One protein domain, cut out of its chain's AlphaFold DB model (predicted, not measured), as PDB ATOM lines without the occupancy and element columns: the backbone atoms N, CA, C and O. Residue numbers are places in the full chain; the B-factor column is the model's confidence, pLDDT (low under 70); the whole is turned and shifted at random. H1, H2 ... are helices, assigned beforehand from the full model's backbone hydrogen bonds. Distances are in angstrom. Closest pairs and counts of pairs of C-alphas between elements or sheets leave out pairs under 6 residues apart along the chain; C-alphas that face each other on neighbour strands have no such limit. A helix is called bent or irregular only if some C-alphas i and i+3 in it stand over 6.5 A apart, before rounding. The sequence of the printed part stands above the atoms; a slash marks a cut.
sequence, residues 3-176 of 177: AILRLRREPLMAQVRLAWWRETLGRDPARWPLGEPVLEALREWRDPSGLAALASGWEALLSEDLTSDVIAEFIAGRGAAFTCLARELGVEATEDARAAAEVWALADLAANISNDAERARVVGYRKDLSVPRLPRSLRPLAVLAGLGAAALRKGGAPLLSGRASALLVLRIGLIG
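This is residues 3 to 176 of the 177 residues of an uncharacterized protein of Altererythrobacter sp. Root672 (UniProt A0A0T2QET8). Six helices make one curved row, a bent wall one helix thick, in the order H2, H4, H5, H6, H8, H9, with H5 and H6 crossing steeply in its middle. The short H1 and H3 lie on the inner side of the curve, and H7 folds back on the end of H6. The printed part has 174 residues with nine named helices, H1 to H9 in order along the chain, and no named strand; its class is all helix. It is compact, with a radius of gyration of the C-alphas of 16.5 A and spans of 45 by 39 by 25 A.

The longest helix, H5, residues 68 to 88, touches H4, residues 49 to 62, at C-alphas Gly 57 and Phe 74, the closest, 3.8 A apart; this helical hairpin has a shallow tilt of 22 degrees. H4 touches H2, residues 11 to 25, closest at C-alphas Arg 22 and Ala 52, 4.6 A apart, at a shallow tilt of 11 degrees, opposite ways. H5 also touches H6, residues 94 to 112, at a steep tilt of 46 degrees, opposite ways, with the C-alphas of Gly 79 and Arg 98 closest at 4.0 A. H6 is the hub, touching 3 helices. It touches H8, residues 136 to 153, the same way at a steep tilt of 41 degrees, with C-alphas Trp 104 and Gly 148 closest at 4.5 A. With residues 106 to 111 alone it touches H7, residues 116 to 124, in a hairpin; C-alphas Ala 110 and Arg 119 are closest at 5.1 A. H8, with residues 139 to 147 alone, forms a hairpin with H9, residues 163 to 175; C-alphas Val 143 and Ile 172 are closest at 5.4 A, and the shallow tilt of 34 degrees is only just short of steep. H1, residues 3 to 7, touches no helix but is near H2, H4 and H6; its closest C-alpha pair with H6 is Ile 4 and Asn 112, 6.8 A. H3, residues 37 to 42, touches no helix. The packing is mostly aligned, but only just, with 4 of 6 pairs at a shallow tilt. Every O i to N i+4 pair is within hydrogen-bond range in H1, H2, H3, H6, H7 and H9; the counts are 5 of 10 in H4, 16 of 17 in H5 and 12 of 14 in H8.

H5 is 30.2 A long, from C-alpha 68 at (196.782, 102.704, 122.786). H6 measures 26.7 A, H8 25.5 A, H4 22.4 A, H2 20.7 A and H9 18.4 A, ending at C-alpha 175, (227.881, 116.706, 119.856). H8 is irregular: C-alphas 137 and 140 are 7.8 A apart.

The C-alphas of Arg 31 and Arg 163, the two farthest apart, are 46.1 A apart. The printed part has no cut; the links H2 to H3 and H7 to H8 are long. Confidence is low, under 70, in residues 3 to 9 and 159 to 176.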
ATOM      1  N   ALA A   3     210.942  98.584 137.929       56.59
ATOM      2  CA  ALA A   3     209.847  99.215 138.662       56.59
ATOM      3  C   ALA A   3     208.477  98.963 138.010       56.59
ATOM      4  O   ALA A   3     207.516  98.713 138.731       56.59
ATOM      5  N   ILE A   4     208.403  98.938 136.672       57.69
ATOM      6  CA  ILE A   4     207.142  98.747 135.928       57.69
ATOM      7  C   ILE A   4     206.507  97.394 136.275       57.69
ATOM      8  O   ILE A   4     205.345  97.312 136.660       57.69
ATOM      9  N   LEU A   5     207.317  96.333 136.244       53.75
ATOM     10  CA  LEU A   5     206.887  94.971 136.568       53.75
ATOM     11  C   LEU A   5     206.520  94.790 138.050       53.75
ATOM     12  O   LEU A   5     205.746  93.896 138.383       53.75
ATOM     13  N   ARG A   6     207.070  95.615 138.951       57.25
ATOM     14  CA  ARG A   6     206.736  95.572 140.384       57.25
ATOM     15  C   ARG A   6     205.384  96.212 140.681       57.25
ATOM     16  O   ARG A   6     204.663  95.684 141.518       57.25
ATOM     17  N   LEU A   7     205.023  97.289 139.980       60.12
ATOM     18  CA  LEU A   7     203.742  97.984 140.172       60.12
ATOM     19  C   LEU A   7     202.532  97.066 139.916       60.12
ATOM     20  O   LEU A   7     201.533  97.164 140.616       60.12
ATOM     21  N   ARG A   8     202.654  96.120 138.977       62.16
ATOM     22  CA  ARG A   8     201.587  95.174 138.606       62.16
ATOM     23  C   ARG A   8     201.372  94.023 139.601       62.16
ATOM     24  O   ARG A   8     200.362  93.341 139.502       62.16
ATOM     25  N   ARG A   9     202.294  93.776 140.543       67.12
ATOM     26  CA  ARG A   9     202.163  92.673 141.522       67.12
ATOM     27  C   ARG A   9     201.248  93.018 142.698       67.12
ATOM     28  O   ARG A   9     200.614  92.126 143.243       67.12
ATOM     29  N   GLU A  10     201.178  94.296 143.061       76.62
ATOM     30  CA  GLU A  10     200.333  94.815 144.145       76.62
ATOM     31  C   GLU A  10     199.599  96.083 143.663       76.62
ATOM     32  O   GLU A  10     199.870  97.190 144.144       76.62
ATOM     33  N   PRO A  11     198.697  95.951 142.670       75.81
ATOM     34  CA  PRO A  11     198.151  97.089 141.930       75.81
ATOM     35  C   PRO A  11     197.388  98.072 142.824       75.81
ATOM     36  O   PRO A  11     197.524  99.279 142.650       75.81
ATOM     37  N   LEU A  12     196.668  97.582 143.839       84.38
ATOM     38  CA  LEU A  12     195.903  98.438 144.749       84.38
ATOM     39  C   LEU A  12     196.808  99.371 145.577       84.38
ATOM     40  O   LEU A  12     196.563 100.573 145.653       84.38
ATOM     41  N   MET A  13     197.889  98.844 146.161       82.06
ATOM     42  CA  MET A  13     198.838  99.656 146.938       82.06
ATOM     43  C   MET A  13     199.627 100.612 146.039       82.06
ATOM     44  O   MET A  13     199.890 101.759 146.412       82.06
ATOM     45  N   ALA A  14     199.976 100.164 144.830       79.25
ATOM     46  CA  ALA A  14     200.598 101.013 143.824       79.25
ATOM     47  C   ALA A  14     199.693 102.194 143.438       79.25
ATOM     48  O   ALA A  14     200.185 103.322 143.374       79.25
ATOM     49  N   GLN A  15     198.393 101.949 143.250       87.25
ATOM     50  CA  GLN A  15     197.409 102.968 142.900       87.25
ATOM     51  C   GLN A  15     197.274 104.027 143.996       87.25
ATOM     52  O   GLN A  15     197.422 105.211 143.710       87.25
ATOM     53  N   VAL A  16     197.090 103.621 145.260       91.81
ATOM     54  CA  VAL A  16     196.979 104.564 146.392       91.81
ATOM     55  C   VAL A  16     198.211 105.470 146.478       91.81
ATOM     56  O   VAL A  16     198.091 106.687 146.627       91.81
ATOM     57  N   ARG A  17     199.412 104.901 146.324       88.00
ATOM     58  CA  ARG A  17     200.661 105.671 146.359       88.00
ATOM     59  C   ARG A  17     200.800 106.622 145.166       88.00
ATOM     60  O   ARG A  17     201.269 107.743 145.341       88.00
ATOM     61  N   LEU A  18     200.435 106.188 143.958       88.12
ATOM     62  CA  LEU A  18     200.494 107.030 142.759       88.12
ATOM     63  C   LEU A  18     199.461 108.159 142.807       88.12
ATOM     64  O   LEU A  18     199.806 109.291 142.477       88.12
ATOM     65  N   ALA A  19     198.255 107.889 143.307       93.06
ATOM     66  CA  ALA A  19     197.240 108.906 143.553       93.06
ATOM     67  C   ALA A  19     197.749 109.966 144.540       93.06
ATOM     68  O   ALA A  19     197.651 111.159 144.261       93.06
ATOM     69  N   TRP A  20     198.394 109.545 145.636       94.19
ATOM     70  CA  TRP A  20     199.023 110.474 146.576       94.19
ATOM     71  C   TRP A  20     200.103 111.342 145.914       94.19
ATOM     72  O   TRP A  20     200.118 112.554 146.125       94.19
ATOM     73  N   TRP A  21     200.976 110.762 145.080       91.19
ATOM     74  CA  TRP A  21     201.989 111.530 144.343       91.19
ATOM     75  C   TRP A  21     201.360 112.518 143.361       91.19
ATOM     76  O   TRP A  21     201.767 113.678 143.326       91.19
ATOM     77  N   ARG A  22     200.356 112.083 142.591       93.56
ATOM     78  CA  ARG A  22     199.617 112.917 141.632       93.56
ATOM     79  C   ARG A  22     198.972 114.110 142.329       93.56
ATOM     80  O   ARG A  22     199.126 115.242 141.881       93.56
ATOM     81  N   GLU A  23     198.276 113.865 143.433       94.88
ATOM     82  CA  GLU A  23     197.627 114.918 144.208       94.88
ATOM     83  C   GLU A  23     198.626 115.842 144.893       94.88
ATOM     84  O   GLU A  23     198.405 117.047 144.922       94.88
ATOM     85  N   THR A  24     199.712 115.300 145.445       94.12
ATOM     86  CA  THR A  24     200.709 116.108 146.149       94.12
ATOM     87  C   THR A  24     201.431 117.018 145.168       94.12
ATOM     88  O   THR A  24     201.394 118.228 145.350       94.12
ATOM     89  N   LEU A  25     201.973 116.478 144.072       91.38
ATOM     90  CA  LEU A  25     202.658 117.265 143.037       91.38
ATOM     91  C   LEU A  25     201.733 118.266 142.326       91.38
ATOM     92  O   LEU A  25     202.212 119.267 141.806       91.38
ATOM     93  N   GLY A  26     200.421 118.007 142.303       91.69
ATOM     94  CA  GLY A  26     199.420 118.926 141.757       91.69
ATOM     95  C   GLY A  26     199.007 120.061 142.703       91.69
ATOM     96  O   GLY A  26     198.310 120.981 142.278       91.69
ATOM     97  N   ARG A  27     199.398 120.014 143.984       92.38
ATOM     98  CA  ARG A  27     199.170 121.101 144.950       92.38
ATOM     99  C   ARG A  27     200.304 122.119 144.886       92.38
ATOM    100  O   ARG A  27     201.418 121.798 144.490       92.38
ATOM    101  N   ASP A  28     200.012 123.323 145.370       91.19
ATOM    102  CA  ASP A  28     201.014 124.356 145.642       91.19
ATOM    103  C   ASP A  28     202.182 123.777 146.475       91.19
ATOM    104  O   ASP A  28     201.911 123.195 147.538       91.19
ATOM    105  N   PRO A  29     203.453 123.937 146.040       92.44
ATOM    106  CA  PRO A  29     204.627 123.474 146.779       92.44
ATOM    107  C   PRO A  29     204.686 123.929 148.241       92.44
ATOM    108  O   PRO A  29     205.184 123.195 149.099       92.44
ATOM    109  N   ALA A  30     204.115 125.094 148.568       91.06
ATOM    110  CA  ALA A  30     204.027 125.589 149.941       91.06
ATOM    111  C   ALA A  30     203.153 124.706 150.854       91.06
ATOM    112  O   ALA A  30     203.280 124.758 152.078       91.06
ATOM    113  N   ARG A  31     202.263 123.887 150.277       92.31
ATOM    114  CA  ARG A  31     201.345 122.982 150.990       92.31
ATOM    115  C   ARG A  31     201.827 121.533 151.030       92.31
ATOM    116  O   ARG A  31     201.107 120.675 151.545       92.31
ATOM    117  N   TRP A  32     202.993 121.228 150.462       94.62
ATOM    118  CA  TRP A  32     203.530 119.871 150.474       94.62
ATOM    119  C   TRP A  32     203.922 119.430 151.889       94.62
ATOM    120  O   TRP A  32     204.401 120.255 152.674       94.62
ATOM    121  N   PRO A  33     203.770 118.134 152.217       94.00
ATOM    122  CA  PRO A  33     204.268 117.597 153.476       94.00
ATOM    123  C   PRO A  33     205.790 117.790 153.600       94.00
ATOM    124  O   PRO A  33     206.505 117.885 152.601       94.00
ATOM    125  N   LEU A  34     206.267 117.881 154.842       91.88
ATOM    126  CA  LEU A  34     207.691 117.966 155.185       91.88
ATOM    127  C   LEU A  34     208.277 116.565 155.394       91.88
ATOM    128  O   LEU A  34     207.541 115.641 155.743       91.88
ATOM    129  N   GLY A  35     209.596 116.424 155.244       86.69
ATOM    130  CA  GLY A  35     210.312 115.179 155.519       86.69
ATOM    131  C   GLY A  35     210.309 114.175 154.368       86.69
ATOM    132  O   GLY A  35     210.802 113.065 154.557       86.69
ATOM    133  N   GLU A  36     209.777 114.544 153.196       88.12
ATOM    134  CA  GLU A  36     209.906 113.741 151.980       88.12
ATOM    135  C   GLU A  36     211.006 114.312 151.066       88.12
ATOM    136  O   GLU A  36     210.785 115.359 150.446       88.12
ATOM    137  N   PRO A  37     212.169 113.640 150.926       86.62
ATOM    138  CA  PRO A  37     213.347 114.212 150.270       86.62
ATOM    139  C   PRO A  37     213.125 114.637 148.817       86.62
ATOM    140  O   PRO A  37     213.707 115.620 148.363       86.62
ATOM    141  N   VAL A  38     212.285 113.914 148.068       86.12
ATOM    142  CA  VAL A  38     211.987 114.274 146.674       86.12
ATOM    143  C   VAL A  38     211.188 115.571 146.612       86.12
ATOM    144  O   VAL A  38     211.499 116.441 145.803       86.12
ATOM    145  N   LEU A  39     210.180 115.729 147.473       88.88
ATOM    146  CA  LEU A  39     209.396 116.961 147.536       88.88
ATOM    147  C   LEU A  39     210.253 118.128 148.025       88.88
ATOM    148  O   LEU A  39     210.126 119.227 147.498       88.88
ATOM    149  N   GLU A  40     211.155 117.892 148.977       90.31
ATOM    150  CA  GLU A  40     212.102 118.904 149.451       90.31
ATOM    151  C   GLU A  40     213.027 119.393 148.334       90.31
ATOM    152  O   GLU A  40     213.139 120.600 148.134       90.31
ATOM    153  N   ALA A  41     213.598 118.485 147.536       88.12
ATOM    154  CA  ALA A  41     214.421 118.857 146.383       88.12
ATOM    155  C   ALA A  41     213.633 119.623 145.303       88.12
ATOM    156  O   ALA A  41     214.183 120.472 144.605       88.12
ATOM    157  N   LEU A  42     212.337 119.334 145.156       90.44
ATOM    158  CA  LEU A  42     211.469 119.996 144.181       90.44
ATOM    159  C   LEU A  42     210.940 121.358 144.653       90.44
ATOM    160  O   LEU A  42     210.431 122.112 143.829       90.44
ATOM    161  N   ARG A  43     211.062 121.713 145.940       91.19
ATOM    162  CA  ARG A  43     210.627 123.030 146.445       91.19
ATOM    163  C   ARG A  43     211.426 124.193 145.865       91.19
ATOM    164  O   ARG A  43     210.929 125.312 145.861       91.19
ATOM    165  N   GLU A  44     212.644 123.935 145.398       88.88
ATOM    166  CA  GLU A  44     213.493 124.946 144.760       88.88
ATOM    167  C   GLU A  44     213.079 125.241 143.310       88.88
ATOM    168  O   GLU A  44     213.555 126.213 142.725       88.88
ATOM    169  N   TRP A  45     212.193 124.425 142.726       92.56
ATOM    170  CA  TRP A  45     211.705 124.628 141.366       92.56
ATOM    171  C   TRP A  45     210.686 125.765 141.320       92.56
ATOM    172  O   TRP A  45     209.854 125.918 142.216       92.56
ATOM    173  N   ARG A  46     210.692 126.521 140.223       92.06
ATOM    174  CA  ARG A  46     209.766 127.640 140.001       92.06
ATOM    175  C   ARG A  46     208.325 127.175 139.820       92.06
ATOM    176  O   ARG A  46     207.417 127.809 140.341       92.06
ATOM    177  N   ASP A  47     208.122 126.093 139.070       90.94
ATOM    178  CA  ASP A  47     206.806 125.480 138.858       90.94
ATOM    179  C   ASP A  47     206.938 123.968 138.580       90.94
ATOM    180  O   ASP A  47     207.128 123.553 137.430       90.94
ATOM    181  N   PRO A  48     206.840 123.122 139.620       91.69
ATOM    182  CA  PRO A  48     206.933 121.671 139.486       91.69
ATOM    183  C   PRO A  48     205.600 120.993 139.119       91.69
ATOM    184  O   PRO A  48     205.557 119.764 139.025       91.69
ATOM    185  N   SER A  49     204.508 121.739 138.901       88.31
ATOM    186  CA  SER A  49     203.159 121.169 138.725       88.31
ATOM    187  C   SER A  49     203.057 120.172 137.561       88.31
ATOM    188  O   SER A  49     202.328 119.179 137.633       88.31
ATOM    189  N   GLY A  50     203.860 120.366 136.508       89.44
ATOM    190  CA  GLY A  50     203.941 119.459 135.361       89.44
ATOM    191  C   GLY A  50     204.424 118.040 135.701       89.44
ATOM    192  O   GLY A  50     204.186 117.113 134.926       89.44
ATOM    193  N   LEU A  51     205.053 117.833 136.864       92.56
ATOM    194  CA  LEU A  51     205.516 116.518 137.316       92.56
ATOM    195  C   LEU A  51     204.371 115.605 137.777       92.56
ATOM    196  O   LEU A  51     204.530 114.383 137.740       92.56
ATOM    197  N   ALA A  52     203.203 116.148 138.140       93.75
ATOM    198  CA  ALA A  52     202.037 115.349 138.535       93.75
ATOM    199  C   ALA A  52     201.577 114.381 137.424       93.75
ATOM    200  O   ALA A  52     201.071 113.287 137.694       93.75
ATOM    201  N   ALA A  53     201.814 114.743 136.161       94.06
ATOM    202  CA  ALA A  53     201.491 113.911 135.006       94.06
ATOM    203  C   ALA A  53     202.323 112.614 134.945       94.06
ATOM    204  O   ALA A  53     201.858 111.623 134.383       94.06
ATOM    205  N   LEU A  54     203.512 112.563 135.567       90.56
ATOM    206  CA  LEU A  54     204.284 111.318 135.680       90.56
ATOM    207  C   LEU A  54     203.523 110.262 136.472       90.56
ATOM    208  O   LEU A  54     203.503 109.101 136.070       90.56
ATOM    209  N   ALA A  55     202.913 110.662 137.589       89.94
ATOM    210  CA  ALA A  55     202.154 109.758 138.439       89.94
ATOM    211  C   ALA A  55     200.931 109.205 137.693       89.94
ATOM    212  O   ALA A  55     200.741 107.993 137.688       89.94
ATOM    213  N   SER A  56     200.201 110.066 136.975       91.62
ATOM    214  CA  SER A  56     199.069 109.663 136.118       91.62
ATOM    215  C   SER A  56     199.511 108.656 135.047       91.62
ATOM    216  O   SER A  56     198.969 107.562 134.940       91.62
ATOM    217  N   GLY A  57     200.612 108.940 134.344       91.31
ATOM    218  CA  GLY A  57     201.147 108.022 133.340       91.31
ATOM    219  C   GLY A  57     201.665 106.695 133.909       91.31
ATOM    220  O   GLY A  57     201.775 105.724 133.169       91.31
ATOM    221  N   TRP A  58     202.052 106.623 135.185       87.94
ATOM    222  CA  TRP A  58     202.335 105.347 135.858       87.94
ATOM    223  C   TRP A  58     201.053 104.622 136.274       87.94
ATOM    224  O   TRP A  58     201.003 103.399 136.171       87.94
ATOM    225  N   GLU A  59     200.043 105.362 136.736       89.69
ATOM    226  CA  GLU A  59     198.735 104.839 137.145       89.69
ATOM    227  C   GLU A  59     198.030 104.164 135.963       89.69
ATOM    228  O   GLU A  59     197.541 103.047 136.111       89.69
ATOM    229  N   ALA A  60     198.117 104.750 134.766       91.62
ATOM    230  CA  ALA A  60     197.610 104.170 133.521       91.62
ATOM    231  C   ALA A  60     198.104 102.731 133.271       91.62
ATOM    232  O   ALA A  60     197.351 101.867 132.824       91.62
ATOM    233  N   LEU A  61     199.369 102.434 133.602       89.25
ATOM    234  CA  LEU A  61     199.951 101.099 133.414       89.25
ATOM    235  C   LEU A  61     199.433 100.047 134.402       89.25
ATOM    236  O   LEU A  61     199.735  98.862 134.227       89.25
ATOM    237  N   LEU A  62     198.696 100.449 135.440       87.38
ATOM    238  CA  LEU A  62     198.018  99.514 136.338       87.38
ATOM    239  C   LEU A  62     196.782  98.879 135.690       87.38
ATOM    240  O   LEU A  62     196.295  97.882 136.216       87.38
ATOM    241  N   SER A  63     196.317  99.413 134.553       87.75
ATOM    242  CA  SER A  63     195.305  98.774 133.708       87.75
ATOM    243  C   SER A  63     195.698  97.333 133.361       87.75
ATOM    244  O   SER A  63     196.877  97.032 133.134       87.75
ATOM    245  N   GLU A  64     194.695  96.455 133.295       85.44
ATOM    246  CA  GLU A  64     194.856  95.052 132.899       85.44
ATOM    247  C   GLU A  64     195.411  94.943 131.475       85.44
ATOM    248  O   GLU A  64     196.360  94.195 131.235       85.44
ATOM    249  N   ASP A  65     194.884  95.769 130.567       89.12
ATOM    250  CA  ASP A  65     195.269  95.800 129.161       89.12
ATOM    251  C   ASP A  65     196.135  97.013 128.820       89.12
ATOM    252  O   ASP A  65     195.814  98.160 129.154       89.12
ATOM    253  N   LEU A  66     197.200  96.766 128.051       92.06
ATOM    254  CA  LEU A  66     198.011  97.817 127.445       92.06
ATOM    255  C   LEU A  66     197.390  98.305 126.126       92.06
ATOM    256  O   LEU A  66     197.790  97.888 125.029       92.06
ATOM    257  N   THR A  67     196.388  99.171 126.233       95.25
ATOM    258  CA  THR A  67     195.729  99.818 125.089       95.25
ATOM    259  C   THR A  67     196.553 100.987 124.537       95.25
ATOM    260  O   THR A  67     197.523 101.438 125.148       95.25
ATOM    261  N   SER A  68     196.167 101.502 123.366       95.12
ATOM    262  CA  SER A  68     196.782 102.704 122.786       95.12
ATOM    263  C   SER A  68     196.658 103.922 123.706       95.12
ATOM    264  O   SER A  68     197.613 104.684 123.812       95.12
ATOM    265  N   ASP A  69     195.534 104.072 124.410       96.12
ATOM    266  CA  ASP A  69     195.301 105.196 125.328       96.12
ATOM    267  C   ASP A  69     196.200 105.110 126.564       96.12
ATOM    268  O   ASP A  69     196.796 106.106 126.966       96.12
ATOM    269  N   VAL A  70     196.403 103.901 127.102       95.62
ATOM    270  CA  VAL A  70     197.352 103.672 128.202       95.62
ATOM    271  C   VAL A  70     198.779 104.037 127.778       95.62
ATOM    272  O   VAL A  70     199.518 104.672 128.534       95.62
ATOM    273  N   ILE A  71     199.179 103.678 126.552       96.50
ATOM    274  CA  ILE A  71     200.482 104.074 125.999       96.50
ATOM    275  C   ILE A  71     200.552 105.600 125.851       96.50
ATOM    276  O   ILE A  71     201.568 106.194 126.219       96.50
ATOM    277  N   ALA A  72     199.488 106.236 125.350       97.00
ATOM    278  CA  ALA A  72     199.404 107.683 125.178       97.00
ATOM    279  C   ALA A  72     199.582 108.428 126.508       97.00
ATOM    280  O   ALA A  72     200.400 109.343 126.596       97.00
ATOM    281  N   GLU A  73     198.871 108.009 127.554       96.19
ATOM    282  CA  GLU A  73     198.951 108.615 128.882       96.19
ATOM    283  C   GLU A  73     200.334 108.406 129.512       96.19
ATOM    284  O   GLU A  73     200.935 109.342 130.055       96.19
ATOM    285  N   PHE A  74     200.902 107.203 129.357       94.56
ATOM    286  CA  PHE A  74     202.250 106.906 129.825       94.56
ATOM    287  C   PHE A  74     203.285 107.855 129.210       94.56
ATOM    288  O   PHE A  74     204.066 108.461 129.951       94.56
ATOM    289  N   ILE A  75     203.300 108.007 127.881       95.94
ATOM    290  CA  ILE A  75     204.289 108.857 127.202       95.94
ATOM    291  C   ILE A  75     204.026 110.345 127.451       95.94
ATOM    292  O   ILE A  75     204.984 111.086 127.678       95.94
ATOM    293  N   ALA A  76     202.758 110.768 127.499       96.19
ATOM    294  CA  ALA A  76     202.377 112.153 127.761       96.19
ATOM    295  C   ALA A  76     202.853 112.611 129.145       96.19
ATOM    296  O   ALA A  76     203.383 113.713 129.276       96.19
ATOM    297  N   GLY A  77     202.772 111.741 130.160       95.19
ATOM    298  CA  GLY A  77     203.306 112.028 131.491       95.19
ATOM    299  C   GLY A  77     204.810 112.332 131.496       95.19
ATOM    300  O   GLY A  77     205.259 113.248 132.185       95.19
ATOM    301  N   ARG A  78     205.603 111.613 130.687       94.62
ATOM    302  CA  ARG A  78     207.058 111.858 130.563       94.62
ATOM    303  C   ARG A  78     207.330 113.101 129.726       94.62
ATOM    304  O   ARG A  78     208.226 113.869 130.070       94.62
ATOM    305  N   GLY A  79     206.531 113.318 128.682       96.12
ATOM    306  CA  GLY A  79     206.520 114.552 127.901       96.12
ATOM    307  C   GLY A  79     206.345 115.781 128.790       96.12
ATOM    308  O   GLY A  79     207.190 116.672 128.777       96.12
ATOM    309  N   ALA A  80     205.309 115.790 129.629       96.19
ATOM    310  CA  ALA A  80     205.031 116.872 130.571       96.19
ATOM    311  C   ALA A  80     206.185 117.109 131.562       96.19
ATOM    312  O   ALA A  80     206.538 118.258 131.826       96.19
ATOM    313  N   ALA A  81     206.829 116.046 132.051       93.44
ATOM    314  CA  ALA A  81     207.978 116.172 132.945       93.44
ATOM    315  C   ALA A  81     209.202 116.807 132.277       93.44
ATOM    316  O   ALA A  81     209.855 117.661 132.873       93.44
ATOM    317  N   PHE A  82     209.516 116.425 131.037       95.06
ATOM    318  CA  PHE A  82     210.641 117.018 130.307       95.06
ATOM    319  C   PHE A  82     210.344 118.467 129.911       95.06
ATOM    320  O   PHE A  82     211.239 119.306 129.992       95.06
ATOM    321  N   THR A  83     209.096 118.787 129.558       96.50
ATOM    322  CA  THR A  83     208.624 120.170 129.377       96.50
ATOM    323  C   THR A  83     208.814 120.988 130.656       96.50
ATOM    324  O   THR A  83     209.342 122.097 130.600       96.50
ATOM    325  N   CYS A  84     208.417 120.445 131.812       95.25
ATOM    326  CA  CYS A  84     208.580 121.083 133.120       95.25
ATOM    327  C   CYS A  84     210.063 121.338 133.433       95.25
ATOM    328  O   CYS A  84     210.437 122.469 133.732       95.25
ATOM    329  N   LEU A  85     210.932 120.343 133.229       94.56
ATOM    330  CA  LEU A  85     212.380 120.497 133.391       94.56
ATOM    331  C   LEU A  85     212.979 121.541 132.431       94.56
ATOM    332  O   LEU A  85     213.828 122.332 132.831       94.56
ATOM    333  N   ALA A  86     212.550 121.573 131.167       95.62
ATOM    334  CA  ALA A  86     213.010 122.574 130.207       95.62
ATOM    335  C   ALA A  86     212.646 123.997 130.661       95.62
ATOM    336  O   ALA A  86     213.506 124.880 130.648       95.62
ATOM    337  N   ARG A  87     211.414 124.199 131.148       95.12
ATOM    338  CA  ARG A  87     210.980 125.472 131.743       95.12
ATOM    339  C   ARG A  87     211.785 125.817 132.989       95.12
ATOM    340  O   ARG A  87     212.196 126.964 133.137       95.12
ATOM    341  N   GLU A  88     212.078 124.844 133.846       94.69
ATOM    342  CA  GLU A  88     212.898 125.053 135.044       94.69
ATOM    343  C   GLU A  88     214.345 125.444 134.710       94.69
ATOM    344  O   GLU A  88     214.959 126.265 135.385       94.69
ATOM    345  N   LEU A  89     214.872 124.976 133.584       94.44
ATOM    346  CA  LEU A  89     216.195 125.365 133.097       94.44
ATOM    347  C   LEU A  89     216.188 126.645 132.243       94.44
ATOM    348  O   LEU A  89     217.238 127.034 131.731       94.44
ATOM    349  N   GLY A  90     215.033 127.302 132.077       94.69
ATOM    350  CA  GLY A  90     214.895 128.527 131.280       94.69
ATOM    351  C   GLY A  90     215.086 128.293 129.780       94.69
ATOM    352  O   GLY A  90     215.645 129.135 129.082       94.69
ATOM    353  N   VAL A  91     214.696 127.115 129.290       94.25
ATOM    354  CA  VAL A  91     214.855 126.699 127.896       94.25
ATOM    355  C   VAL A  91     213.522 126.783 127.153       94.25
ATOM    356  O   VAL A  91     212.567 126.099 127.508       94.25
ATOM    357  N   GLU A  92     213.499 127.527 126.046       89.94
ATOM    358  CA  GLU A  92     212.310 127.698 125.190       89.94
ATOM    359  C   GLU A  92     211.920 126.436 124.395       89.94
ATOM    360  O   GLU A  92     210.761 126.263 124.020       89.94
ATOM    361  N   ALA A  93     212.867 125.519 124.164       91.38
ATOM    362  CA  ALA A  93     212.694 124.275 123.398       91.38
ATOM    363  C   ALA A  93     211.881 123.196 124.154       91.38
ATOM    364  O   ALA A  93     212.278 122.035 124.254       91.38
ATOM    365  N   THR A  94     210.747 123.593 124.729       93.56
ATOM    366  CA  THR A  94     209.873 122.753 125.555       93.56
ATOM    367  C   THR A  94     209.180 121.658 124.746       93.56
ATOM    368  O   THR A  94     209.099 120.520 125.197       93.56
ATOM    369  N   GLU A  95     208.761 121.968 123.521       95.12
ATOM    370  CA  GLU A  95     208.124 121.007 122.619       95.12
ATOM    371  C   GLU A  95     209.110 119.942 122.115       95.12
ATOM    372  O   GLU A  95     208.795 118.751 122.078       95.12
ATOM    373  N   ASP A  96     210.349 120.344 121.827       95.50
ATOM    374  CA  ASP A  96     211.425 119.408 121.503       95.50
ATOM    375  C   ASP A  96     211.752 118.509 122.706       95.50
ATOM    376  O   ASP A  96     211.973 117.305 122.557       95.50
ATOM    377  N   ALA A  97     211.760 119.070 123.923       95.75
ATOM    378  CA  ALA A  97     211.970 118.295 125.143       95.75
ATOM    379  C   ALA A  97     210.854 117.256 125.337       95.75
ATOM    380  O   ALA A  97     211.148 116.094 125.626       95.75
ATOM    381  N   ARG A  98     209.594 117.645 125.095       96.50
ATOM    382  CA  ARG A  98     208.430 116.748 125.111       96.50
ATOM    383  C   ARG A  98     208.596 115.601 124.116       96.50
ATOM    384  O   ARG A  98     208.501 114.436 124.501       96.50
ATOM    385  N   ALA A  99     208.895 115.911 122.855       95.50
ATOM    386  CA  ALA A  99     209.047 114.908 121.804       95.50
ATOM    387  C   ALA A  99     210.204 113.932 122.090       95.50
ATOM    388  O   ALA A  99     210.053 112.721 121.901       95.50
ATOM    389  N   ALA A 100     211.330 114.432 122.608       95.00
ATOM    390  CA  ALA A 100     212.452 113.606 123.050       95.00
ATOM    391  C   ALA A 100     212.051 112.642 124.185       95.00
ATOM    392  O   ALA A 100     212.394 111.456 124.143       95.00
ATOM    393  N   ALA A 101     211.288 113.129 125.168       95.25
ATOM    394  CA  ALA A 101     210.794 112.322 126.279       95.25
ATOM    395  C   ALA A 101     209.899 111.178 125.807       95.25
ATOM    396  O   ALA A 101     210.027 110.060 126.290       95.25
ATOM    397  N   GLU A 102     209.005 111.448 124.859       95.94
ATOM    398  CA  GLU A 102     208.040 110.463 124.370       95.94
ATOM    399  C   GLU A 102     208.720 109.322 123.614       95.94
ATOM    400  O   GLU A 102     208.378 108.158 123.820       95.94
ATOM    401  N   VAL A 103     209.728 109.631 122.793       95.62
ATOM    402  CA  VAL A 103     210.533 108.605 122.110       95.62
ATOM    403  C   VAL A 103     211.287 107.743 123.121       95.62
ATOM    404  O   VAL A 103     211.306 106.516 123.006       95.62
ATOM    405  N   TRP A 104     211.889 108.367 124.135       94.62
ATOM    406  CA  TRP A 104     212.550 107.633 125.211       94.62
ATOM    407  C   TRP A 104     211.564 106.772 126.016       94.62
ATOM    408  O   TRP A 104     211.849 105.604 126.269       94.62
ATOM    409  N   ALA A 105     210.397 107.311 126.365       94.69
ATOM    410  CA  ALA A 105     209.376 106.625 127.148       94.69
ATOM    411  C   ALA A 105     208.829 105.391 126.418       94.69
ATOM    412  O   ALA A 105     208.701 104.335 127.031       94.69
ATOM    413  N   LEU A 106     208.580 105.471 125.106       95.69
ATOM    414  CA  LEU A 106     208.194 104.299 124.309       95.69
ATOM    415  C   LEU A 106     209.257 103.197 124.369       95.69
ATOM    416  O   LEU A 106     208.931 102.023 124.534       95.69
ATOM    417  N   ALA A 107     210.533 103.569 124.252       94.00
ATOM    418  CA  ALA A 107     211.630 102.612 124.312       94.00
ATOM    419  C   ALA A 107     211.769 101.978 125.701       94.00
ATOM    420  O   ALA A 107     211.992 100.773 125.803       94.00
ATOM    421  N   ASP A 108     211.621 102.780 126.759       90.62
ATOM    422  CA  ASP A 108     211.625 102.296 128.137       90.62
ATOM    423  C   ASP A 108     210.473 101.323 128.372       90.62
ATOM    424  O   ASP A 108     210.694 100.199 128.819       90.62
ATOM    425  N   LEU A 109     209.258 101.690 127.971       91.00
ATOM    426  CA  LEU A 109     208.096 100.823 128.098       91.00
ATOM    427  C   LEU A 109     208.298  99.498 127.345       91.00
ATOM    428  O   LEU A 109     208.137  98.433 127.940       91.00
ATOM    429  N   ALA A 110     208.737  99.543 126.083       92.44
ATOM    430  CA  ALA A 110     208.993  98.345 125.282       92.44
ATOM    431  C   ALA A 110     210.054  97.426 125.916       92.44
ATOM    432  O   ALA A 110     209.880  96.207 125.932       92.44
ATOM    433  N   ALA A 111     211.118  97.994 126.489       88.44
ATOM    434  CA  ALA A 111     212.190  97.228 127.123       88.44
ATOM    435  C   ALA A 111     211.775  96.549 128.443       88.44
ATOM    436  O   ALA A 111     212.463  95.635 128.897       88.44
ATOM    437  N   ASN A 112     210.678  96.989 129.072       83.00
ATOM    438  CA  ASN A 112     210.190  96.455 130.350       83.00
ATOM    439  C   ASN A 112     208.913  95.601 130.213       83.00
ATOM    440  O   ASN A 112     208.398  95.128 131.227       83.00
ATOM    441  N   ILE A 113     208.405  95.390 128.994       85.81
ATOM    442  CA  ILE A 113     207.252  94.524 128.727       85.81
ATOM    443  C   ILE A 113     207.715  93.108 128.379       85.81
ATOM    444  O   ILE A 113     208.438  92.879 127.404       85.81
ATOM    445  N   SER A 114     207.221  92.138 129.146       84.06
ATOM    446  CA  SER A 114     207.507  90.719 128.923       84.06
ATOM    447  C   SER A 114     206.679  90.110 127.788       84.06
ATOM    448  O   SER A 114     207.177  89.241 127.082       84.06
ATOM    449  N   ASN A 115     205.435  90.556 127.588       89.00
ATOM    450  CA  ASN A 115     204.547  90.029 126.552       89.00
ATOM    451  C   ASN A 115     204.949  90.549 125.157       89.00
ATOM    452  O   ASN A 115     204.974  91.755 124.917       89.00
ATOM    453  N   ASP A 116     205.245  89.649 124.217       90.69
ATOM    454  CA  ASP A 116     205.712  90.025 122.875       90.69
ATOM    455  C   ASP A 116     204.679  90.835 122.071       90.69
ATOM    456  O   ASP A 116     205.056  91.753 121.341       90.69
ATOM    457  N   ALA A 117     203.381  90.548 122.219       92.81
ATOM    458  CA  ALA A 117     202.323  91.258 121.500       92.81
ATOM    459  C   ALA A 117     202.145  92.692 122.022       92.81
ATOM    460  O   ALA A 117     202.028  93.634 121.235       92.81
ATOM    461  N   GLU A 118     202.183  92.879 123.344       92.75
ATOM    462  CA  GLU A 118     202.188  94.209 123.961       92.75
ATOM    463  C   GLU A 118     203.445  95.000 123.568       92.75
ATOM    464  O   GLU A 118     203.354  96.173 123.204       92.75
ATOM    465  N   ARG A 119     204.620  94.351 123.554       93.19
ATOM    466  CA  ARG A 119     205.875  94.981 123.122       93.19
ATOM    467  C   ARG A 119     205.790  95.448 121.672       93.19
ATOM    468  O   ARG A 119     206.142  96.590 121.379       93.19
ATOM    469  N   ALA A 120     205.295  94.598 120.772       94.00
ATOM    470  CA  ALA A 120     205.103  94.944 119.366       94.00
ATOM    471  C   ALA A 120     204.137  96.126 119.195       94.00
ATOM    472  O   ALA A 120     204.393  97.006 118.373       94.00
ATOM    473  N   ARG A 121     203.073  96.199 120.010       95.06
ATOM    474  CA  ARG A 121     202.150  97.343 120.037       95.06
ATOM    475  C   ARG A 121     202.856  98.640 120.431       95.06
ATOM    476  O   ARG A 121     202.666  99.644 119.753       95.06
ATOM    477  N   VAL A 122     203.694  98.627 121.470       95.44
ATOM    478  CA  VAL A 122     204.459  99.816 121.895       95.44
ATOM    479  C   VAL A 122     205.475 100.241 120.838       95.44
ATOM    480  O   VAL A 122     205.552 101.420 120.500       95.44
ATOM    481  N   VAL A 123     206.223  99.292 120.267       94.88
ATOM    482  CA  VAL A 123     207.189  99.571 119.190       94.88
ATOM    483  C   VAL A 123     206.489 100.149 117.957       94.88
ATOM    484  O   VAL A 123     207.006 101.071 117.333       94.88
ATOM    485  N   GLY A 124     205.306  99.630 117.621       94.69
ATOM    486  CA  GLY A 124     204.488 100.090 116.500       94.69
ATOM    487  C   GLY A 124     203.658 101.345 116.777       94.69
ATOM    488  O   GLY A 124     203.053 101.869 115.842       94.69
ATOM    489  N   TYR A 125     203.624 101.840 118.020       96.12
ATOM    490  CA  TYR A 125     202.760 102.952 118.427       96.12
ATOM    491  C   TYR A 125     203.071 104.243 117.659       96.12
ATOM    492  O   TYR A 125     202.168 104.975 117.259       96.12
ATOM    493  N   ARG A 126     204.360 104.514 117.410       91.38
ATOM    494  CA  ARG A 126     204.818 105.688 116.662       91.38
ATOM    495  C   ARG A 126     205.717 105.271 115.502       91.38
ATOM    496  O   ARG A 126     206.719 104.595 115.700       91.38
ATOM    497  N   LYS A 127     205.385 105.736 114.293       87.25
ATOM    498  CA  LYS A 127     206.203 105.508 113.086       87.25
ATOM    499  C   LYS A 127     207.401 106.452 112.999       87.25
ATOM    500  O   LYS A 127     208.482 106.028 112.602       87.25
ATOM    501  N   ASP A 128     207.208 107.720 113.358       89.38
ATOM    502  CA  ASP A 128     208.292 108.698 113.367       89.38
ATOM    503  C   ASP A 128     209.078 108.635 114.683       89.38
ATOM    504  O   ASP A 128     208.573 108.969 115.749       89.38
ATOM    505  N   LEU A 129     210.332 108.202 114.599       89.56
ATOM    506  CA  LEU A 129     211.265 108.142 115.726       89.56
ATOM    507  C   LEU A 129     212.353 109.215 115.596       89.56
ATOM    508  O   LEU A 129     213.502 108.995 116.002       89.56
ATOM    509  N   SER A 130     212.032 110.331 114.939       90.06
ATOM    510  CA  SER A 130     212.892 111.501 114.881       90.06
ATOM    511  C   SER A 130     213.131 112.039 116.294       90.06
ATOM    512  O   SER A 130     212.233 112.111 117.132       90.06
ATOM    513  N   VAL A 131     214.392 112.356 116.581       88.62
ATOM    514  CA  VAL A 131     214.797 112.954 117.854       88.62
ATOM    515  C   VAL A 131     215.141 114.410 117.571       88.62
ATOM    516  O   VAL A 131     216.018 114.660 116.733       88.62
ATOM    517  N   PRO A 132     214.464 115.372 118.217       90.25
ATOM    518  CA  PRO A 132     214.722 116.781 117.981       90.25
ATOM    519  C   PRO A 132     216.096 117.188 118.515       90.25
ATOM    520  O   PRO A 132     216.704 116.524 119.361       90.25
ATOM    521  N   ARG A 133     216.606 118.314 118.012       89.31
ATOM    522  CA  ARG A 133     217.867 118.879 118.498       89.31
ATOM    523  C   ARG A 133     217.604 119.657 119.773       89.31
ATOM    524  O   ARG A 133     216.954 120.690 119.737       89.31
ATOM    525  N   LEU A 134     218.190 119.203 120.873       90.94
ATOM    526  CA  LEU A 134     218.069 119.884 122.154       90.94
ATOM    527  C   LEU A 134     219.287 120.773 122.455       90.94
ATOM    528  O   LEU A 134     220.416 120.442 122.068       90.94
ATOM    529  N   PRO A 135     219.089 121.904 123.156       91.69
ATOM    530  CA  PRO A 135     220.178 122.777 123.578       91.69
ATOM    531  C   PRO A 135     221.095 122.089 124.594       91.69
ATOM    532  O   PRO A 135     220.784 121.033 125.144       91.69
ATOM    533  N   ARG A 136     222.256 122.704 124.862       88.81
ATOM    534  CA  ARG A 136     223.313 122.103 125.696       88.81
ATOM    535  C   ARG A 136     222.825 121.657 127.078       88.81
ATOM    536  O   ARG A 136     223.210 120.576 127.509       88.81
ATOM    537  N   SER A 137     221.973 122.452 127.721       91.88
ATOM    538  CA  SER A 137     221.381 122.160 129.035       91.88
ATOM    539  C   SER A 137     220.481 120.920 129.038       91.88
ATOM    540  O   SER A 137     220.356 120.266 130.066       91.88
ATOM    541  N   LEU A 138     219.913 120.545 127.888       92.00
ATOM    542  CA  LEU A 138     219.023 119.391 127.725       92.00
ATOM    543  C   LEU A 138     219.687 118.221 126.977       92.00
ATOM    544  O   LEU A 138     219.025 117.242 126.633       92.00
ATOM    545  N   ARG A 139     221.005 118.273 126.740       88.00
ATOM    546  CA  ARG A 139     221.753 117.185 126.080       88.00
ATOM    547  C   ARG A 139     221.562 115.812 126.723       88.00
ATOM    548  O   ARG A 139     221.418 114.861 125.958       88.00
ATOM    549  N   PRO A 140     221.520 115.663 128.061       89.12
ATOM    550  CA  PRO A 140     221.223 114.365 128.662       89.12
ATOM    551  C   PRO A 140     219.885 113.782 128.178       89.12
ATOM    552  O   PRO A 140     219.798 112.586 127.915       89.12
ATOM    553  N   LEU A 141     218.872 114.624 127.958       89.62
ATOM    554  CA  LEU A 141     217.569 114.199 127.438       89.62
ATOM    555  C   LEU A 141     217.661 113.775 125.965       89.62
ATOM    556  O   LEU A 141     217.050 112.784 125.569       89.62
ATOM    557  N   ALA A 142     218.489 114.457 125.166       89.81
ATOM    558  CA  ALA A 142     218.764 114.051 123.786       89.81
ATOM    559  C   ALA A 142     219.460 112.685 123.721       89.81
ATOM    560  O   ALA A 142     219.150 111.884 122.841       89.81
ATOM    561  N   VAL A 143     220.372 112.396 124.659       89.06
ATOM    562  CA  VAL A 143     221.026 111.081 124.770       89.06
ATOM    563  C   VAL A 143     219.981 109.994 125.010       89.06
ATOM    564  O   VAL A 143     219.974 108.986 124.302       89.06
ATOM    565  N   LEU A 144     219.081 110.207 125.975       89.12
ATOM    566  CA  LEU A 144     218.006 109.265 126.295       89.12
ATOM    567  C   LEU A 144     217.092 109.018 125.091       89.12
ATOM    568  O   LEU A 144     216.814 107.866 124.756       89.12
ATOM    569  N   ALA A 145     216.684 110.083 124.402       92.19
ATOM    570  CA  ALA A 145     215.845 109.991 123.214       92.19
ATOM    571  C   ALA A 145     216.552 109.282 122.050       92.19
ATOM    572  O   ALA A 145     215.956 108.432 121.391       92.19
ATOM    573  N   GLY A 146     217.840 109.562 121.821       91.69
ATOM    574  CA  GLY A 146     218.645 108.902 120.791       91.69
ATOM    575  C   GLY A 146     218.833 107.405 121.046       91.69
ATOM    576  O   GLY A 146     218.656 106.597 120.129       91.69
ATOM    577  N   LEU A 147     219.126 107.021 122.294       90.44
ATOM    578  CA  LEU A 147     219.161 105.616 122.714       90.44
ATOM    579  C   LEU A 147     217.793 104.953 122.534       90.44
ATOM    580  O   LEU A 147     217.716 103.845 122.003       90.44
ATOM    581  N   GLY A 148     216.719 105.644 122.921       92.31
ATOM    582  CA  GLY A 148     215.356 105.147 122.786       92.31
ATOM    583  C   GLY A 148     214.962 104.901 121.331       92.31
ATOM    584  O   GLY A 148     214.526 103.808 120.979       92.31
ATOM    585  N   ALA A 149     215.217 105.866 120.447       93.50
ATOM    586  CA  ALA A 149     214.975 105.719 119.015       93.50
ATOM    587  C   ALA A 149     215.765 104.543 118.420       93.50
ATOM    588  O   ALA A 149     215.237 103.774 117.614       93.50
ATOM    589  N   ALA A 150     217.031 104.374 118.815       91.12
ATOM    590  CA  ALA A 150     217.853 103.251 118.370       91.12
ATOM    591  C   ALA A 150     217.318 101.896 118.869       91.12
ATOM    592  O   ALA A 150     217.326 100.928 118.109       91.12
ATOM    593  N   ALA A 151     216.838 101.829 120.111       91.00
ATOM    594  CA  ALA A 151     216.220 100.641 120.697       91.00
ATOM    595  C   ALA A 151     214.895 100.274 120.013       91.00
ATOM    596  O   ALA A 151     214.689  99.113 119.652       91.00
ATOM    597  N   LEU A 152     214.026 101.256 119.758       92.75
ATOM    598  CA  LEU A 152     212.745 101.061 119.072       92.75
ATOM    599  C   LEU A 152     212.934 100.560 117.636       92.75
ATOM    600  O   LEU A 152     212.277  99.601 117.240       92.75
ATOM    601  N   ARG A 153     213.910 101.099 116.888       91.69
ATOM    602  CA  ARG A 153     214.273 100.581 115.549       91.69
ATOM    603  C   ARG A 153     214.758  99.127 115.569       91.69
ATOM    604  O   ARG A 153     214.719  98.464 114.540       91.69
ATOM    605  N   LYS A 154     215.214  98.633 116.724       89.00
ATOM    606  CA  LYS A 154     215.628  97.240 116.953       89.00
ATOM    607  C   LYS A 154     214.537  96.396 117.626       89.00
ATOM    608  O   LYS A 154     214.853  95.368 118.216       89.00
ATOM    609  N   GLY A 155     213.276  96.827 117.580       86.88
ATOM    610  CA  GLY A 155     212.158  96.066 118.143       86.88
ATOM    611  C   GLY A 155     212.006  96.180 119.662       86.88
ATOM    612  O   GLY A 155     211.453  95.275 120.281       86.88
ATOM    613  N   GLY A 156     212.495  97.263 120.277       80.88
ATOM    614  CA  GLY A 156     212.378  97.476 121.726       80.88
ATOM    615  C   GLY A 156     213.460  96.768 122.545       80.88
ATOM    616  O   GLY A 156     213.211  96.341 123.668       80.88
ATOM    617  N   ALA A 157     214.665  96.623 121.982       80.69
ATOM    618  CA  ALA A 157     215.816  96.080 122.702       80.69
ATOM    619  C   ALA A 157     216.172  96.939 123.939       80.69
ATOM    620  O   ALA A 157     215.869  98.132 123.960       80.69
ATOM    621  N   PRO A 158     216.868  96.392 124.957       75.38
ATOM    622  CA  PRO A 158     217.269  97.174 126.125       75.38
ATOM    623  C   PRO A 158     218.046  98.442 125.736       75.38
ATOM    624  O   PRO A 158     219.007  98.361 124.964       75.38
ATOM    625  N   LEU A 159     217.660  99.594 126.309       66.19
ATOM    626  CA  LEU A 159     218.243 100.916 126.009       66.19
ATOM    627  C   LEU A 159     219.772 100.960 126.155       66.19
ATOM    628  O   LEU A 159     220.445 101.690 125.434       66.19
ATOM    629  N   LEU A 160     220.322 100.172 127.079       57.53
ATOM    630  CA  LEU A 160     221.757  99.993 127.272       57.53
ATOM    631  C   LEU A 160     222.118  98.535 126.994       57.53
ATOM    632  O   LEU A 160     222.303  97.734 127.905       57.53
ATOM    633  N   SER A 161     222.209  98.186 125.715       45.84
ATOM    634  CA  SER A 161     222.701  96.880 125.279       45.84
ATOM    635  C   SER A 161     224.025  97.052 124.525       45.84
ATOM    636  O   SER A 161     224.083  97.517 123.386       45.84
ATOM    637  N   GLY A 162     225.133  96.728 125.198       45.62
ATOM    638  CA  GLY A 162     226.471  96.614 124.601       45.62
ATOM    639  C   GLY A 162     227.260  97.916 124.369       45.62
ATOM    640  O   GLY A 162     226.791  99.033 124.581       45.62
ATOM    641  N   ARG A 163     228.507  97.751 123.897       46.25
ATOM    642  CA  ARG A 163     229.533  98.808 123.707       46.25
ATOM    643  C   ARG A 163     229.108  99.924 122.737       46.25
ATOM    644  O   ARG A 163     229.564 101.055 122.869       46.25
ATOM    645  N   ALA A 164     228.202  99.631 121.804       48.47
ATOM    646  CA  ALA A 164     227.637 100.615 120.880       48.47
ATOM    647  C   ALA A 164     226.730 101.642 121.585       48.47
ATOM    648  O   ALA A 164     226.728 102.811 121.209       48.47
ATOM    649  N   SER A 165     226.020 101.232 122.643       47.91
ATOM    650  CA  SER A 165     225.181 102.128 123.452       47.91
ATOM    651  C   SER A 165     226.041 103.124 124.240       47.91
ATOM    652  O   SER A 165     225.715 104.304 124.310       47.91
ATOM    653  N   ALA A 166     227.208 102.689 124.731       50.41
ATOM    654  CA  ALA A 166     228.183 103.565 125.385       50.41
ATOM    655  C   ALA A 166     228.816 104.586 124.414       50.41
ATOM    656  O   ALA A 166     228.968 105.757 124.759       50.41
ATOM    657  N   LEU A 167     229.131 104.180 123.178       53.12
ATOM    658  CA  LEU A 167     229.637 105.094 122.142       53.12
ATOM    659  C   LEU A 167     228.576 106.108 121.679       53.12
ATOM    660  O   LEU A 167     228.917 107.255 121.391       53.12
ATOM    661  N   LEU A 168     227.298 105.717 121.646       53.84
ATOM    662  CA  LEU A 168     226.189 106.622 121.331       53.84
ATOM    663  C   LEU A 168     225.972 107.660 122.444       53.84
ATOM    664  O   LEU A 168     225.805 108.840 122.144       53.84
ATOM    665  N   VAL A 169     226.068 107.252 123.717       56.38
ATOM    666  CA  VAL A 169     226.045 108.166 124.875       56.38
ATOM    667  C   VAL A 169     227.157 109.209 124.776       56.38
ATOM    668  O   VAL A 169     226.894 110.401 124.925       56.38
ATOM    669  N   LEU A 170     228.384 108.782 124.465       52.22
ATOM    670  CA  LEU A 170     229.527 109.686 124.314       52.22
ATOM    671  C   LEU A 170     229.345 110.651 123.133       52.22
ATOM    672  O   LEU A 170     229.583 111.849 123.271       52.22
ATOM    673  N   ARG A 171     228.877 110.155 121.981       48.88
ATOM    674  CA  ARG A 171     228.662 110.967 120.774       48.88
ATOM    675  C   ARG A 171     227.561 112.010 120.966       48.88
ATOM    676  O   ARG A 171     227.789 113.183 120.666       48.88
ATOM    677  N   ILE A 172     226.412 111.614 121.515       58.00
ATOM    678  CA  ILE A 172     225.306 112.546 121.759       58.00
ATOM    679  C   ILE A 172     225.674 113.518 122.894       58.00
ATOM    680  O   ILE A 172     225.394 114.710 122.785       58.00
ATOM    681  N   GLY A 173     226.379 113.063 123.935       41.12
ATOM    682  CA  GLY A 173     226.856 113.927 125.021       41.12
ATOM    683  C   GLY A 173     227.831 115.016 124.552       41.12
ATOM    684  O   GLY A 173     227.728 116.169 124.979       41.12
ATOM    685  N   LEU A 174     228.732 114.688 123.621       45.62
ATOM    686  CA  LEU A 174     229.713 115.629 123.068       45.62
ATOM    687  C   LEU A 174     229.111 116.556 121.997       45.62
ATOM    688  O   LEU A 174     229.387 117.761 121.986       45.62
ATOM    689  N   ILE A 175     228.272 116.025 121.104       50.06
ATOM    690  CA  ILE A 175     227.881 116.706 119.856       50.06
ATOM    691  C   ILE A 175     226.417 117.184 119.886       50.06
ATOM    692  O   ILE A 175     226.061 118.113 119.160       50.06
ATOM    693  N   GLY A 176     225.575 116.632 120.764       40.91
ATOM    694  CA  GLY A 176     224.126 116.872 120.776       40.91
ATOM    695  C   GLY A 176     223.404 116.261 119.570       40.91
ATOM    696  O   GLY A 176     222.388 116.803 119.139       40.91
TER     697      GLY A 176